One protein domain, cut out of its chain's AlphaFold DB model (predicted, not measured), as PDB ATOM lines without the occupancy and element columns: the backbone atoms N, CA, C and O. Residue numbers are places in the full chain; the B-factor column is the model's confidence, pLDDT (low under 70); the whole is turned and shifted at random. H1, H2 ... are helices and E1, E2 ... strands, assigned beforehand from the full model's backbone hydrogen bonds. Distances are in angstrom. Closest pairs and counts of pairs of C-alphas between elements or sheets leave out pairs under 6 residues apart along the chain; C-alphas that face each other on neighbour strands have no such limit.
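What this domain is: This is residues 3 to 122 of the 125 residues of an uncharacterized protein of Alistipes onderdonkii (UniProt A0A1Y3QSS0). A strongly twisted wall of five strands has two long helices over one face, H1 on the side of E1 and E2 and H2 on the side of E5 and E4, while short H3 sits beside edge strand E4. Residues 17 to 22 stick out. The printed part has 120 residues, with E1, E2, H1, E3, E4, E5, H2 and H3 along the chain, class mixed. The sheet, in order E1, E2, E3, E5, E4, is mixed, and with H1 and H2 on one face it makes two layers. The whole is compact, radius of gyration of the C-alphas 14.3 A, and spans 45 by 28 by 27 A.

How they stand to each other: E1, residues 3 to 5, and E2, residues 8 to 12, form an antiparallel hairpin, with N 5 and O 8 2.8 A apart. E2 is parallel to E3, residues 50 to 56, with N 9 to O 51 at 2.8 A. E3 is parallel to E5, residues 72 to 81, with N 52 to O 76 at 2.8 A. E5 and E4, residues 63 to 69, form an antiparallel hairpin, with N 65 to O 77 at 2.9 A. H1, residues 21 to 43, is on the sheet at a height of 7.5 A, its closest C-alphas to E2 being Ser 39 and Ile 8, 6.0 A. E2, H1 and E3 make a strand-helix-strand unit, two parallel neighbour strands with a helix between, its crossover left-handed. H2, residues 87 to 103, touches H1 at a steep tilt of 42 degrees, closest at C-alphas 87 and 34, 5.6 A. H3, residues 114 to 120, is over none of the strands; C-alphas 114 and 63 are its closest to E4, 3.6 A. In H1, H2 and H3 every O i to N i+4 pair is within hydrogen-bond range.

Where its parts are: H1 is 32.0 A long, E5 27.8 A and H2 24.4 A. E1 begins at C-alpha 3 (33.228, 138.630, -11.256); H3 ends at C-alpha 120 (54.227, 150.976, 4.554).

The domain as a whole: The printed part has no cut and no long link. Residues 110 to 118 are among those under pLDDT 70.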
ATOM      1  N   ASP A   3      33.159 140.098 -11.226       84.06
ATOM      2  CA  ASP A   3      33.228 138.630 -11.256       84.06
ATOM      3  C   ASP A   3      33.634 138.043  -9.889       84.06
ATOM      4  O   ASP A   3      34.176 138.740  -9.030       84.06
ATOM      5  N   THR A   4      33.359 136.758  -9.652       85.81
ATOM      6  CA  THR A   4      33.749 136.041  -8.428       85.81
ATOM      7  C   THR A   4      34.618 134.827  -8.747       85.81
ATOM      8  O   THR A   4      34.170 133.852  -9.341       85.81
ATOM      9  N   ILE A   5      35.863 134.844  -8.265       86.69
ATOM     10  CA  ILE A   5      36.869 133.802  -8.496       86.69
ATOM     11  C   ILE A   5      37.277 133.188  -7.154       86.69
ATOM     12  O   ILE A   5      38.195 133.643  -6.462       86.69
ATOM     13  N   GLY A   6      36.587 132.119  -6.757       86.19
ATOM     14  CA  GLY A   6      36.755 131.519  -5.432       86.19
ATOM     15  C   GLY A   6      36.308 132.490  -4.336       86.19
ATOM     16  O   GLY A   6      35.139 132.850  -4.287       86.19
ATOM     17  N   ILE A   7      37.228 132.916  -3.464       85.88
ATOM     18  CA  ILE A   7      36.937 133.922  -2.423       85.88
ATOM     19  C   ILE A   7      37.137 135.369  -2.910       85.88
ATOM     20  O   ILE A   7      36.906 136.311  -2.153       85.88
ATOM     21  N   ILE A   8      37.637 135.554  -4.134       90.69
ATOM     22  CA  ILE A   8      37.914 136.872  -4.703       90.69
ATOM     23  C   ILE A   8      36.655 137.405  -5.376       90.69
ATOM     24  O   ILE A   8      36.096 136.732  -6.233       90.69
ATOM     25  N   ARG A   9      36.262 138.629  -5.038       92.38
ATOM     26  CA  ARG A   9      35.317 139.450  -5.798       92.38
ATOM     27  C   ARG A   9      36.130 140.467  -6.587       92.38
ATOM     28  O   ARG A   9      36.791 141.313  -5.996       92.38
ATOM     29  N   LEU A  10      36.156 140.330  -7.903       92.50
ATOM     30  CA  LEU A  10      36.945 141.169  -8.791       92.50
ATOM     31  C   LEU A  10      36.057 142.259  -9.388       92.50
ATOM     32  O   LEU A  10      35.107 141.948 -10.098       92.50
ATOM     33  N   ASN A  11      36.411 143.517  -9.148       90.69
ATOM     34  CA  ASN A  11      35.797 144.684  -9.768       90.69
ATOM     35  C   ASN A  11      36.839 145.357 -10.668       90.69
ATOM     36  O   ASN A  11      37.915 145.733 -10.210       90.69
ATOM     37  N   VAL A  12      36.538 145.495 -11.956       85.06
ATOM     38  CA  VAL A  12      37.423 146.141 -12.936       85.06
ATOM     39  C   VAL A  12      36.684 147.336 -13.513       85.06
ATOM     40  O   VAL A  12      35.654 147.164 -14.173       85.06
ATOM     41  N   SER A  13      37.201 148.531 -13.226       80.88
ATOM     42  CA  SER A  13      36.675 149.820 -13.675       80.88
ATOM     43  C   SER A  13      37.765 150.569 -14.450       80.88
ATOM     44  O   SER A  13      38.359 151.519 -13.925       80.88
ATOM     45  N   PRO A  14      38.046 150.154 -15.697       68.12
ATOM     46  CA  PRO A  14      39.064 150.797 -16.508       68.12
ATOM     47  C   PRO A  14      38.604 152.214 -16.874       68.12
ATOM     48  O   PRO A  14      37.410 152.451 -17.058       68.12
ATOM     49  N   ASP A  15      39.541 153.158 -17.017       68.00
ATOM     50  CA  ASP A  15      39.239 154.512 -17.510       68.00
ATOM     51  C   ASP A  15      38.695 154.448 -18.951       68.00
ATOM     52  O   ASP A  15      39.447 154.536 -19.925       68.00
ATOM     53  N   ALA A  16      37.378 154.275 -19.088       60.81
ATOM     54  CA  ALA A  16      36.696 154.047 -20.361       60.81
ATOM     55  C   ALA A  16      36.686 155.285 -21.273       60.81
ATOM     56  O   ALA A  16      36.525 155.162 -22.480       60.81
ATOM     57  N   VAL A  17      36.926 156.482 -20.722       62.78
ATOM     58  CA  VAL A  17      36.936 157.754 -21.476       62.78
ATOM     59  C   VAL A  17      38.027 157.781 -22.559       62.78
ATOM     60  O   VAL A  17      37.930 158.543 -23.520       62.78
ATOM     61  N   HIS A  18      39.059 156.938 -22.437       66.25
ATOM     62  CA  HIS A  18      40.216 156.922 -23.338       66.25
ATOM     63  C   HIS A  18      40.542 155.540 -23.921       66.25
ATOM     64  O   HIS A  18      41.650 155.355 -24.428       66.25
ATOM     65  N   ARG A  19      39.639 154.555 -23.820       74.06
ATOM     66  CA  ARG A  19      39.922 153.171 -24.230       74.06
ATOM     67  C   ARG A  19      38.811 152.602 -25.102       74.06
ATOM     68  O   ARG A  19      37.643 152.865 -24.853       74.06
ATOM     69  N   ASN A  20      39.194 151.830 -26.116       83.44
ATOM     70  CA  ASN A  20      38.250 151.071 -26.935       83.44
ATOM     71  C   ASN A  20      37.916 149.712 -26.287       83.44
ATOM     72  O   ASN A  20      38.567 149.293 -25.327       83.44
ATOM     73  N   ASP A  21      36.922 149.012 -26.834       84.56
ATOM     74  CA  ASP A  21      36.446 147.730 -26.296       84.56
ATOM     75  C   ASP A  21      37.543 146.657 -26.242       84.56
ATOM     76  O   ASP A  21      37.636 145.904 -25.276       84.56
ATOM     77  N   GLU A  22      38.430 146.609 -27.240       86.50
ATOM     78  CA  GLU A  22      39.556 145.667 -27.262       86.50
ATOM     79  C   GLU A  22      40.526 145.922 -26.100       86.50
ATOM     80  O   GLU A  22      40.932 144.999 -25.394       86.50
ATOM     81  N   GLN A  23      40.858 147.187 -25.845       83.75
ATOM     82  CA  GLN A  23      41.696 147.584 -24.718       83.75
ATOM     83  C   GLN A  23      41.019 147.287 -23.379       83.75
ATOM     84  O   GLN A  23      41.711 146.898 -22.440       83.75
ATOM     85  N   ILE A  24      39.696 147.452 -23.286       84.31
ATOM     86  CA  ILE A  24      38.911 147.090 -22.099       84.31
ATOM     87  C   ILE A  24      39.010 145.583 -21.842       84.31
ATOM     88  O   ILE A  24      39.415 145.190 -20.748       84.31
ATOM     89  N   ASN A  25      38.776 144.755 -22.862       86.62
ATOM     90  CA  ASN A  25      38.860 143.296 -22.750       86.62
ATOM     91  C   ASN A  25      40.255 142.826 -22.308       86.62
ATOM     92  O   ASN A  25      40.371 142.011 -21.397       86.62
ATOM     93  N   ILE A  26      41.331 143.400 -22.863       88.19
ATOM     94  CA  ILE A  26      42.712 143.068 -22.460       88.19
ATOM     95  C   ILE A  26      42.950 143.346 -20.965       88.19
ATOM     96  O   ILE A  26      43.666 142.599 -20.289       88.19
ATOM     97  N   ILE A  27      42.377 144.425 -20.426       87.62
ATOM     98  CA  ILE A  27      42.501 144.757 -18.999       87.62
ATOM     99  C   ILE A  27      41.715 143.758 -18.158       87.62
ATOM    100  O   ILE A  27      42.249 143.272 -17.159       87.62
ATOM    101  N   GLU A  28      40.481 143.451 -18.557       89.44
ATOM    102  CA  GLU A  28      39.615 142.502 -17.858       89.44
ATOM    103  C   GLU A  28      40.239 141.100 -17.822       89.44
ATOM    104  O   GLU A  28      40.337 140.512 -16.742       89.44
ATOM    105  N   ASP A  29      40.786 140.617 -18.940       90.62
ATOM    106  CA  ASP A  29      41.498 139.336 -19.028       90.62
ATOM    107  C   ASP A  29      42.726 139.302 -18.112       90.62
ATOM    108  O   ASP A  29      42.934 138.359 -17.337       90.62
ATOM    109  N   ARG A  30      43.537 140.366 -18.142       92.25
ATOM    110  CA  ARG A  30      44.717 140.491 -17.280       92.25
ATOM    111  C   ARG A  30      44.331 140.478 -15.800       92.25
ATOM    112  O   ARG A  30      44.961 139.769 -15.010       92.25
ATOM    113  N   CYS A  31      43.323 141.256 -15.407       91.94
ATOM    114  CA  CYS A  31      42.857 141.323 -14.023       91.94
ATOM    115  C   CYS A  31      42.267 139.983 -13.564       91.94
ATOM    116  O   CYS A  31      42.572 139.535 -12.457       91.94
ATOM    117  N   THR A  32      41.524 139.301 -14.437       93.81
ATOM    118  CA  THR A  32      40.989 137.952 -14.207       93.81
ATOM    119  C   THR A  32      42.107 136.945 -13.957       93.81
ATOM    120  O   THR A  32      42.083 136.222 -12.958       93.81
ATOM    121  N   ALA A  33      43.146 136.929 -14.798       93.88
ATOM    122  CA  ALA A  33      44.294 136.040 -14.627       93.88
ATOM    123  C   ALA A  33      45.034 136.286 -13.297       93.88
ATOM    124  O   ALA A  33      45.412 135.339 -12.594       93.88
ATOM    125  N   VAL A  34      45.208 137.557 -12.913       94.69
ATOM    126  CA  VAL A  34      45.787 137.933 -11.614       94.69
ATOM    127  C   VAL A  34      44.902 137.446 -10.465       94.69
ATOM    128  O   VAL A  34      45.413 136.794  -9.553       94.69
ATOM    129  N   ALA A  35      43.593 137.696 -10.517       93.50
ATOM    130  CA  ALA A  35      42.640 137.282  -9.489       93.50
ATOM    131  C   ALA A  35      42.596 135.757  -9.313       93.50
ATOM    132  O   ALA A  35      42.624 135.272  -8.181       93.50
ATOM    133  N   TRP A  36      42.645 134.984 -10.403       94.12
ATOM    134  CA  TRP A  36      42.786 133.525 -10.356       94.12
ATOM    135  C   TRP A  36      44.038 133.078  -9.607       94.12
ATOM    136  O   TRP A  36      43.976 132.190  -8.749       94.12
ATOM    137  N   ARG A  37      45.183 133.694  -9.913       94.31
ATOM    138  CA  ARG A  37      46.452 133.365  -9.257       94.31
ATOM    139  C   ARG A  37      46.423 133.723  -7.770       94.31
ATOM    140  O   ARG A  37      46.837 132.914  -6.945       94.31
ATOM    141  N   VAL A  38      45.897 134.899  -7.428       93.25
ATOM    142  CA  VAL A  38      45.718 135.349  -6.041       93.25
ATOM    143  C   VAL A  38      44.783 134.408  -5.275       93.25
ATOM    144  O   VAL A  38      45.142 133.953  -4.191       93.25
ATOM    145  N   SER A  39      43.632 134.053  -5.853       91.56
ATOM    146  CA  SER A  39      42.635 133.165  -5.241       91.56
ATOM    147  C   SER A  39      43.237 131.813  -4.851       91.56
ATOM    148  O   SER A  39      43.044 131.350  -3.726       91.56
ATOM    149  N   LYS A  40      44.060 131.216  -5.726       88.69
ATOM    150  CA  LYS A  40      44.784 129.968  -5.426       88.69
ATOM    151  C   LYS A  40      45.737 130.117  -4.235       88.69
ATOM    152  O   LYS A  40      45.739 129.258  -3.356       88.69
ATOM    153  N   THR A  41      46.516 131.200  -4.183       89.12
ATOM    154  CA  THR A  41      47.480 131.449  -3.096       89.12
ATOM    155  C   THR A  41      46.790 131.726  -1.760       89.12
ATOM    156  O   THR A  41      47.240 131.249  -0.716       89.12
ATOM    157  N   ILE A  42      45.702 132.500  -1.772       87.31
ATOM    158  CA  ILE A  42      45.022 132.921  -0.547       87.31
ATOM    159  C   ILE A  42      44.119 131.825   0.011       87.31
ATOM    160  O   ILE A  42      44.089 131.647   1.223       87.31
ATOM    161  N   LYS A  43      43.436 131.044  -0.836       77.50
ATOM    162  CA  LYS A  43      42.587 129.930  -0.383       77.50
ATOM    163  C   LYS A  43      43.352 128.926   0.489       77.50
ATOM    164  O   LYS A  43      42.771 128.345   1.397       77.50
ATOM    165  N   ALA A  44      44.653 128.755   0.252       63.84
ATOM    166  CA  ALA A  44      45.515 127.924   1.091       63.84
ATOM    167  C   ALA A  44      45.750 128.492   2.512       63.84
ATOM    168  O   ALA A  44      46.221 127.764   3.375       63.84
ATOM    169  N   ASN A  45      45.436 129.771   2.758       61.84
ATOM    170  CA  ASN A  45      45.781 130.544   3.959       61.84
ATOM    171  C   ASN A  45      44.635 131.489   4.397       61.84
ATOM    172  O   ASN A  45      44.880 132.670   4.656       61.84
ATOM    173  N   SER A  46      43.374 131.040   4.380       67.12
ATOM    174  CA  SER A  46      42.230 131.969   4.450       67.12
ATOM    175  C   SER A  46      42.026 132.572   5.851       67.12
ATOM    176  O   SER A  46      41.511 131.904   6.743       67.12
ATOM    177  N   TYR A  47      42.392 133.851   6.010       82.44
ATOM    178  CA  TYR A  47      42.103 134.691   7.191       82.44
ATOM    179  C   TYR A  47      40.771 135.446   7.072       82.44
ATOM    180  O   TYR A  47      40.126 135.742   8.073       82.44
ATOM    181  N   PHE A  48      40.343 135.744   5.843       87.38
ATOM    182  CA  PHE A  48      39.098 136.452   5.549       87.38
ATOM    183  C   PHE A  48      38.138 135.546   4.770       87.38
ATOM    184  O   PHE A  48      38.572 134.610   4.093       87.38
ATOM    185  N   GLN A  49      36.834 135.819   4.855       89.38
ATOM    186  CA  GLN A  49      35.804 135.057   4.134       89.38
ATOM    187  C   GLN A  49      35.807 135.381   2.639       89.38
ATOM    188  O   GLN A  49      35.528 134.513   1.815       89.38
ATOM    189  N   TYR A  50      36.115 136.630   2.289       91.00
ATOM    190  CA  TYR A  50      36.266 137.071   0.909       91.00
ATOM    191  C   TYR A  50      37.203 138.271   0.804       91.00
ATOM    192  O   TYR A  50      37.481 138.957   1.790       91.00
ATOM    193  N   ILE A  51      37.687 138.519  -0.410       92.81
ATOM    194  CA  ILE A  51      38.540 139.663  -0.720       92.81
ATOM    195  C   ILE A  51      37.993 140.357  -1.953       92.81
ATOM    196  O   ILE A  51      37.785 139.715  -2.978       92.81
ATOM    197  N   GLU A  52      37.780 141.658  -1.858       94.00
ATOM    198  CA  GLU A  52      37.455 142.510  -2.994       94.00
ATOM    199  C   GLU A  52      38.751 143.037  -3.605       94.00
ATOM    200  O   GLU A  52      39.575 143.635  -2.914       94.00
ATOM    201  N   LEU A  53      38.958 142.775  -4.893       93.75
ATOM    202  CA  LEU A  53      40.047 143.354  -5.666       93.75
ATOM    203  C   LEU A  53      39.446 144.344  -6.652       93.75
ATOM    204  O   LEU A  53      38.690 143.939  -7.532       93.75
ATOM    205  N   ASN A  54      39.805 145.614  -6.516       91.69
ATOM    206  CA  ASN A  54      39.321 146.678  -7.381       91.69
ATOM    207  C   ASN A  54      40.483 147.184  -8.237       91.69
ATOM    208  O   ASN A  54      41.448 147.757  -7.719       91.69
ATOM    209  N   GLU A  55      40.420 146.931  -9.543       89.81
ATOM    210  CA  GLU A  55      41.230 147.673 -10.503       89.81
ATOM    211  C   GLU A  55      40.479 148.949 -10.846       89.81
ATOM    212  O   GLU A  55      39.366 148.911 -11.371       89.81
ATOM    213  N   GLU A  56      41.083 150.071 -10.488       82.56
ATOM    214  CA  GLU A  56      40.499 151.391 -10.680       82.56
ATOM    215  C   GLU A  56      41.418 152.237 -11.578       82.56
ATOM    216  O   GLU A  56      42.594 151.915 -11.786       82.56
ATOM    217  N   GLY A  57      40.885 153.336 -12.116       72.44
ATOM    218  CA  GLY A  57      41.576 154.216 -13.061       72.44
ATOM    219  C   GLY A  57      42.924 154.763 -12.570       72.44
ATOM    220  O   GLY A  57      43.285 154.677 -11.392       72.44
ATOM    221  N   VAL A  58      43.694 155.370 -13.477       70.12
ATOM    222  CA  VAL A  58      45.098 155.773 -13.239       70.12
ATOM    223  C   VAL A  58      45.285 156.784 -12.103       70.12
ATOM    224  O   VAL A  58      46.373 156.854 -11.531       70.12
ATOM    225  N   ASN A  59      44.232 157.525 -11.755       68.44
ATOM    226  CA  ASN A  59      44.226 158.534 -10.691       68.44
ATOM    227  C   ASN A  59      43.822 157.978  -9.318       68.44
ATOM    228  O   ASN A  59      43.732 158.730  -8.346       68.44
ATOM    229  N   THR A  60      43.566 156.676  -9.223       71.44
ATOM    230  CA  THR A  60      43.129 156.052  -7.975       71.44
ATOM    231  C   THR A  60      44.247 156.040  -6.948       71.44
ATOM    232  O   THR A  60      45.396 155.713  -7.248       71.44
ATOM    233  N   ILE A  61      43.900 156.340  -5.700       75.94
ATOM    234  CA  ILE A  61      44.795 156.176  -4.561       75.94
ATOM    235  C   ILE A  61      44.734 154.722  -4.087       75.94
ATOM    236  O   ILE A  61      43.667 154.267  -3.677       75.94
ATOM    237  N   PRO A  62      45.865 153.998  -4.060       81.94
ATOM    238  CA  PRO A  62      45.916 152.653  -3.512       81.94
ATOM    239  C   PRO A  62      45.421 152.580  -2.094       81.94
ATOM    240  O   PRO A  62      45.860 153.346  -1.230       81.94
ATOM    241  N   ALA A  63      44.537 151.620  -1.867       81.81
ATOM    242  CA  ALA A  63      43.885 151.490  -0.592       81.81
ATOM    243  C   ALA A  63      43.624 150.039  -0.218       81.81
ATOM    244  O   ALA A  63      43.408 149.180  -1.069       81.81
ATOM    245  N   VAL A  64      43.671 149.794   1.087       86.12
ATOM    246  CA  VAL A  64      43.311 148.525   1.700       86.12
ATOM    247  C   VAL A  64      42.362 148.842   2.838       86.12
ATOM    248  O   VAL A  64      42.688 149.682   3.675       86.12
ATOM    249  N   TRP A  65      41.208 148.185   2.861       85.25
ATOM    250  CA  TRP A  65      40.168 148.424   3.855       85.25
ATOM    251  C   TRP A  65      39.604 147.109   4.384       85.25
ATOM    252  O   TRP A  65      39.365 146.191   3.598       85.25
ATOM    253  N   PRO A  66      39.353 146.990   5.694       86.88
ATOM    254  CA  PRO A  66      38.589 145.873   6.221       86.88
ATOM    255  C   PRO A  66      37.128 145.998   5.782       86.88
ATOM    256  O   PRO A  66      36.580 147.096   5.687       86.88
ATOM    257  N   ILE A  67      36.478 144.864   5.546       87.69
ATOM    258  CA  ILE A  67      35.049 144.823   5.251       87.69
ATOM    259  C   ILE A  67      34.327 144.255   6.461       87.69
ATOM    260  O   ILE A  67      34.603 143.130   6.883       87.69
ATOM    261  N   TYR A  68      33.405 145.039   7.014       86.44
ATOM    262  CA  TYR A  68      32.683 144.692   8.232       86.44
ATOM    263  C   TYR A  68      31.306 144.103   7.936       86.44
ATOM    264  O   TYR A  68      30.572 144.569   7.067       86.44
ATOM    265  N   LYS A  69      30.917 143.116   8.741       86.62
ATOM    266  CA  LYS A  69      29.543 142.633   8.863       86.62
ATOM    267  C   LYS A  69      29.250 142.426  10.341       86.62
ATOM    268  O   LYS A  69      29.964 141.685  11.009       86.62
ATOM    269  N   ASN A  70      28.217 143.089  10.861       86.75
ATOM    270  CA  ASN A  70      27.852 143.048  12.283       86.75
ATOM    271  C   ASN A  70      29.037 143.375  13.221       86.75
ATOM    272  O   ASN A  70      29.261 142.670  14.200       86.75
ATOM    273  N   ASN A  71      29.813 144.419  12.904       80.81
ATOM    274  CA  ASN A  71      31.023 144.845  13.633       80.81
ATOM    275  C   ASN A  71      32.183 143.830  13.659       80.81
ATOM    276  O   ASN A  71      33.148 144.021  14.397       80.81
ATOM    277  N   ILE A  72      32.121 142.780  12.840       82.00
ATOM    278  CA  ILE A  72      33.193 141.796  12.670       82.00
ATOM    279  C   ILE A  72      33.809 141.996  11.291       82.00
ATOM    280  O   ILE A  72      33.088 142.162  10.306       82.00
ATOM    281  N   ILE A  73      35.137 141.968  11.209       85.06
ATOM    282  CA  ILE A  73      35.841 141.986   9.927       85.06
ATOM    283  C   ILE A  73      35.626 140.627   9.258       85.06
ATOM    284  O   ILE A  73      36.050 139.592   9.767       85.06
ATOM    285  N   VAL A  74      34.942 140.630   8.120       88.50
ATOM    286  CA  VAL A  74      34.648 139.428   7.329       88.50
ATOM    287  C   VAL A  74      35.436 139.380   6.028       88.50
ATOM    288  O   VAL A  74      35.586 138.307   5.446       88.50
ATOM    289  N   GLY A  75      35.953 140.519   5.574       90.56
ATOM    290  CA  GLY A  75      36.625 140.634   4.290       90.56
ATOM    291  C   GLY A  75      37.712 141.695   4.269       90.56
ATOM    292  O   GLY A  75      37.908 142.431   5.236       90.56
ATOM    293  N   LEU A  76      38.387 141.777   3.129       90.25
ATOM    294  CA  LEU A  76      39.395 142.787   2.832       90.25
ATOM    295  C   LEU A  76      39.122 143.363   1.442       90.25
ATOM    296  O   LEU A  76      38.950 142.604   0.499       90.25
ATOM    297  N   SER A  77      39.105 144.680   1.301       91.38
ATOM    298  CA  SER A  77      39.025 145.371   0.015       91.38
ATOM    299  C   SER A  77      40.398 145.930  -0.334       91.38
ATOM    300  O   SER A  77      41.019 146.580   0.505       91.38
ATOM    301  N   ILE A  78      40.897 145.649  -1.536       90.81
ATOM    302  CA  ILE A  78      42.175 146.135  -2.063       90.81
ATOM    303  C   ILE A  78      41.901 146.859  -3.380       90.81
ATOM    304  O   ILE A  78      41.586 146.224  -4.384       90.81
ATOM    305  N   SER A  79      42.084 148.176  -3.383       89.69
ATOM    306  CA  SER A  79      41.952 149.030  -4.566       89.69
ATOM    307  C   SER A  79      43.323 149.456  -5.078       89.69
ATOM    308  O   SER A  79      44.154 149.956  -4.312       89.69
ATOM    309  N   LEU A  80      43.575 149.258  -6.376       89.00
ATOM    310  CA  LEU A  80      44.839 149.594  -7.032       89.00
ATOM    311  C   LEU A  80      44.610 150.156  -8.445       89.00
ATOM    312  O   LEU A  80      43.818 149.591  -9.196       89.00
ATOM    313  N   PRO A  81      45.389 151.171  -8.866       87.94
ATOM    314  CA  PRO A  81      45.532 151.531 -10.266       87.94
ATOM    315  C   PRO A  81      45.996 150.348 -11.104       87.94
ATOM    316  O   PRO A  81      46.854 149.571 -10.663       87.94
ATOM    317  N   GLY A  82      45.566 150.294 -12.362       86.12
ATOM    318  CA  GLY A  82      45.942 149.229 -13.290       86.12
ATOM    319  C   GLY A  82      47.436 148.932 -13.405       86.12
ATOM    320  O   GLY A  82      47.795 147.769 -13.587       86.12
ATOM    321  N   LYS A  83      48.326 149.928 -13.253       86.25
ATOM    322  CA  LYS A  83      49.791 149.709 -13.256       86.25
ATOM    323  C   LYS A  83      50.298 148.915 -12.045       86.25
ATOM    324  O   LYS A  83      51.330 148.258 -12.134       86.25
ATOM    325  N   TYR A  84      49.581 148.962 -10.924       88.75
ATOM    326  CA  TYR A  84      49.940 148.276  -9.683       88.75
ATOM    327  C   TYR A  84      49.096 147.037  -9.412       88.75
ATOM    328  O   TYR A  84      49.462 146.279  -8.514       88.75
ATOM    329  N   PHE A  85      48.023 146.812 -10.178       91.19
ATOM    330  CA  PHE A  85      47.172 145.627 -10.091       91.19
ATOM    331  C   PHE A  85      47.916 144.379 -10.594       91.19
ATOM    332  O   PHE A  85      47.730 143.890 -11.707       91.19
ATOM    333  N   THR A  86      48.840 143.892  -9.772       92.69
ATOM    334  CA  THR A  86      49.693 142.737 -10.048       92.69
ATOM    335  C   THR A  86      49.615 141.757  -8.888       92.69
ATOM    336  O   THR A  86      49.352 142.135  -7.744       92.69
ATOM    337  N   TYR A  87      49.888 140.487  -9.182       94.44
ATOM    338  CA  TYR A  87      49.903 139.423  -8.180       94.44
ATOM    339  C   TYR A  87      50.781 139.777  -6.968       94.44
ATOM    340  O   TYR A  87      50.315 139.694  -5.834       94.44
ATOM    341  N   ASP A  88      52.023 140.217  -7.195       93.00
ATOM    342  CA  ASP A  88      52.973 140.472  -6.107       93.00
ATOM    343  C   ASP A  88      52.523 141.621  -5.201       93.00
ATOM    344  O   ASP A  88      52.602 141.507  -3.978       93.00
ATOM    345  N   ASN A  89      51.993 142.703  -5.779       91.62
ATOM    346  CA  ASN A  89      51.496 143.840  -5.006       91.62
ATOM    347  C   ASN A  89      50.273 143.454  -4.171       91.62
ATOM    348  O   ASN A  89      50.215 143.778  -2.985       91.62
ATOM    349  N   ILE A  90      49.332 142.714  -4.760       92.56
ATOM    350  CA  ILE A  90      48.123 142.256  -4.067       92.56
ATOM    351  C   ILE A  90      48.485 141.303  -2.923       92.56
ATOM    352  O   ILE A  90      48.017 141.488  -1.803       92.56
ATOM    353  N   ILE A  91      49.373 140.328  -3.152       92.44
ATOM    354  CA  ILE A  91      49.819 139.404  -2.098       92.44
ATOM    355  C   ILE A  91      50.593 140.133  -0.996       92.44
ATOM    356  O   ILE A  91      50.445 139.800   0.182       92.44
ATOM    357  N   LYS A  92      51.402 141.137  -1.346       90.38
ATOM    358  CA  LYS A  92      52.124 141.951  -0.362       90.38
ATOM    359  C   LYS A  92      51.162 142.723   0.540       90.38
ATOM    360  O   LYS A  92      51.320 142.683   1.759       90.38
ATOM    361  N   LEU A  93      50.155 143.370  -0.049       89.25
ATOM    362  CA  LEU A  93      49.102 144.071   0.689       89.25
ATOM    363  C   LEU A  93      48.291 143.109   1.559       89.25
ATOM    364  O   LEU A  93      48.095 143.385   2.737       89.25
ATOM    365  N   TYR A  94      47.909 141.950   1.020       89.62
ATOM    366  CA  TYR A  94      47.192 140.907   1.755       89.62
ATOM    367  C   TYR A  94      47.960 140.420   2.993       89.62
ATOM    368  O   TYR A  94      47.418 140.380   4.093       89.62
ATOM    369  N   ARG A  95      49.246 140.084   2.843       88.81
ATOM    370  CA  ARG A  95      50.082 139.620   3.964       88.81
ATOM    371  C   ARG A  95      50.268 140.694   5.028       88.81
ATOM    372  O   ARG A  95      50.277 140.387   6.215       88.81
ATOM    373  N   TYR A  96      50.429 141.945   4.605       86.00
ATOM    374  CA  TYR A  96      50.553 143.060   5.535       86.00
ATOM    375  C   TYR A  96      49.242 143.323   6.284       86.00
ATOM    376  O   TYR A  96      49.266 143.551   7.490       86.00
ATOM    377  N   ALA A  97      48.105 143.204   5.596       86.12
ATOM    378  CA  ALA A  97      46.783 143.256   6.206       86.12
ATOM    379  C   ALA A  97      46.617 142.161   7.274       86.12
ATOM    380  O   ALA A  97      46.236 142.480   8.390       86.12
ATOM    381  N   ILE A  98      46.993 140.905   6.998       86.81
ATOM    382  CA  ILE A  98      46.981 139.839   8.023       86.81
ATOM    383  C   ILE A  98      47.846 140.213   9.229       86.81
ATOM    384  O   ILE A  98      47.380 140.143  10.358       86.81
ATOM    385  N   LYS A  99      49.083 140.666   9.003       85.75
ATOM    386  CA  LYS A  99      49.982 141.046  10.101       85.75
ATOM    387  C   LYS A  99      49.338 142.081  11.031       85.75
ATOM    388  O   LYS A  99      49.389 141.950  12.246       85.75
ATOM    389  N   ILE A 100      48.708 143.099  10.454       80.50
ATOM    390  CA  ILE A 100      48.014 144.137  11.221       80.50
ATOM    391  C   ILE A 100      46.763 143.581  11.911       80.50
ATOM    392  O   ILE A 100      46.390 144.060  12.979       80.50
ATOM    393  N   TYR A 101      46.115 142.579  11.320       80.44
ATOM    394  CA  TYR A 101      44.915 141.942  11.871       80.44
ATOM    395  C   TYR A 101      45.235 141.297  13.209       80.44
ATOM    396  O   TYR A 101      44.495 141.474  14.171       80.44
ATOM    397  N   ASP A 102      46.379 140.622  13.254       82.50
ATOM    398  CA  ASP A 102      46.870 139.943  14.443       82.50
ATOM    399  C   ASP A 102      47.422 140.933  15.489       82.50
ATOM    400  O   ASP A 102      47.337 140.679  16.690       82.50
ATOM    401  N   GLU A 103      47.977 142.071  15.055       81.31
ATOM    402  CA  GLU A 103      48.657 143.039  15.930       81.31
ATOM    403  C   GLU A 103      47.740 144.136  16.509       81.31
ATOM    404  O   GLU A 103      48.040 144.682  17.575       81.31
ATOM    405  N   LEU A 104      46.645 144.505  15.830       73.81
ATOM    406  CA  LEU A 104      45.803 145.642  16.220       73.81
ATOM    407  C   LEU A 104      44.385 145.239  16.647       73.81
ATOM    408  O   LEU A 104      43.722 144.462  15.961       73.81
ATOM    409  N   PRO A 105      43.831 145.882  17.695       69.69
ATOM    410  CA  PRO A 105      42.398 145.830  17.963       69.69
ATOM    411  C   PRO A 105      41.602 146.270  16.727       69.69
ATOM    412  O   PRO A 105      41.938 147.284  16.116       69.69
ATOM    413  N   HIS A 106      40.497 145.587  16.410       67.12
ATOM    414  CA  HIS A 106      39.680 145.859  15.212       67.12
ATOM    415  C   HIS A 106      39.236 147.325  15.050       67.12
ATOM    416  O   HIS A 106      39.026 147.775  13.930       67.12
ATOM    417  N   LYS A 107      39.125 148.085  16.150       64.12
ATOM    418  CA  LYS A 107      38.786 149.521  16.141       64.12
ATOM    419  C   LYS A 107      39.912 150.427  15.619       64.12
ATOM    420  O   LYS A 107      39.639 151.540  15.205       64.12
ATOM    421  N   LYS A 108      41.168 149.969  15.645       68.75
ATOM    422  CA  LYS A 108      42.339 150.738  15.183       68.75
ATOM    423  C   LYS A 108      42.664 150.522  13.707       68.75
ATOM    424  O   LYS A 108      43.529 151.195  13.160       68.75
ATOM    425  N   TRP A 109      41.977 149.589  13.055       73.44
ATOM    426  CA  TRP A 109      42.139 149.341  11.626       73.44
ATOM    427  C   TRP A 109      41.679 150.519  10.764       73.44
ATOM    428  O   TRP A 109      42.289 150.791   9.735       73.44
ATOM    429  N   GLU A 110      40.658 151.252  11.210       65.88
ATOM    430  CA  GLU A 110      40.141 152.438  10.518       65.88
ATOM    431  C   GLU A 110      41.173 153.582  10.460       65.88
ATOM    432  O   GLU A 110      41.185 154.359   9.509       65.88
ATOM    433  N   GLU A 111      42.093 153.648  11.430       64.75
ATOM    434  CA  GLU A 111      43.149 154.676  11.512       64.75
ATOM    435  C   GLU A 111      44.269 154.469  10.476       64.75
ATOM    436  O   GLU A 111      45.109 155.348  10.229       64.75
ATOM    437  N   LEU A 112      44.307 153.293   9.852       66.12
ATOM    438  CA  LEU A 112      45.253 152.951   8.808       66.12
ATOM    439  C   LEU A 112      44.598 153.197   7.445       66.12
ATOM    440  O   LEU A 112      44.192 152.285   6.735       66.12
ATOM    441  N   HIS A 113      44.497 154.468   7.066       65.81
ATOM    442  CA  HIS A 113      44.001 154.853   5.746       65.81
ATOM    443  C   HIS A 113      44.877 154.287   4.606       65.81
ATOM    444  O   HIS A 113      46.106 154.201   4.719       65.81
ATOM    445  N   GLY A 114      44.253 153.988   3.462       64.25
ATOM    446  CA  GLY A 114      44.862 153.317   2.305       64.25
ATOM    447  C   GLY A 114      46.232 153.830   1.825       64.25
ATOM    448  O   GLY A 114      47.146 153.030   1.608       64.25
ATOM    449  N   LEU A 115      46.431 155.153   1.734       62.56
ATOM    450  CA  LEU A 115      47.709 155.750   1.299       62.56
ATOM    451  C   LEU A 115      48.862 155.466   2.285       62.56
ATOM    452  O   LEU A 115      50.027 155.346   1.900       62.56
ATOM    453  N   ARG A 116      48.553 155.372   3.583       68.31
ATOM    454  CA  ARG A 116      49.544 155.048   4.618       68.31
ATOM    455  C   ARG A 116      49.930 153.576   4.532       68.31
ATOM    456  O   ARG A 116      51.121 153.269   4.538       68.31
ATOM    457  N   PHE A 117      48.931 152.711   4.359       69.81
ATOM    458  CA  PHE A 117      49.102 151.275   4.124       69.81
ATOM    459  C   PHE A 117      50.031 151.007   2.940       69.81
ATOM    460  O   PHE A 117      50.979 150.227   3.024       69.81
ATOM    461  N   SER A 118      49.794 151.704   1.834       66.56
ATOM    462  CA  SER A 118      50.525 151.491   0.595       66.56
ATOM    463  C   SER A 118      51.980 151.987   0.651       66.56
ATOM    464  O   SER A 118      52.878 151.305   0.151       66.56
ATOM    465  N   LYS A 119      52.255 153.092   1.362       72.62
ATOM    466  CA  LYS A 119      53.631 153.507   1.704       72.62
ATOM    467  C   LYS A 119      54.338 152.497   2.612       72.62
ATOM    468  O   LYS A 119      55.505 152.193   2.377       72.62
ATOM    469  N   GLN A 120      53.651 151.957   3.622       72.69
ATOM    470  CA  GLN A 120      54.227 150.976   4.554       72.69
ATOM    471  C   GLN A 120      54.644 149.680   3.855       72.69
ATOM    472  O   GLN A 120      55.675 149.101   4.191       72.69
ATOM    473  N   VAL A 121      53.900 149.257   2.830       72.06
ATOM    474  CA  VAL A 121      54.289 148.114   1.997       72.06
ATOM    475  C   VAL A 121      55.219 148.495   0.841       72.06
ATOM    476  O   VAL A 121      55.463 147.675  -0.039       72.06
ATOM    477  N   GLY A 122      55.771 149.708   0.807       78.12
ATOM    478  CA  GLY A 122      56.781 150.118  -0.172       78.12
ATOM    479  C   GLY A 122      56.295 150.143  -1.624       78.12
ATOM    480  O   GLY A 122      57.093 149.899  -2.530       78.12
TER     481      GLY A 122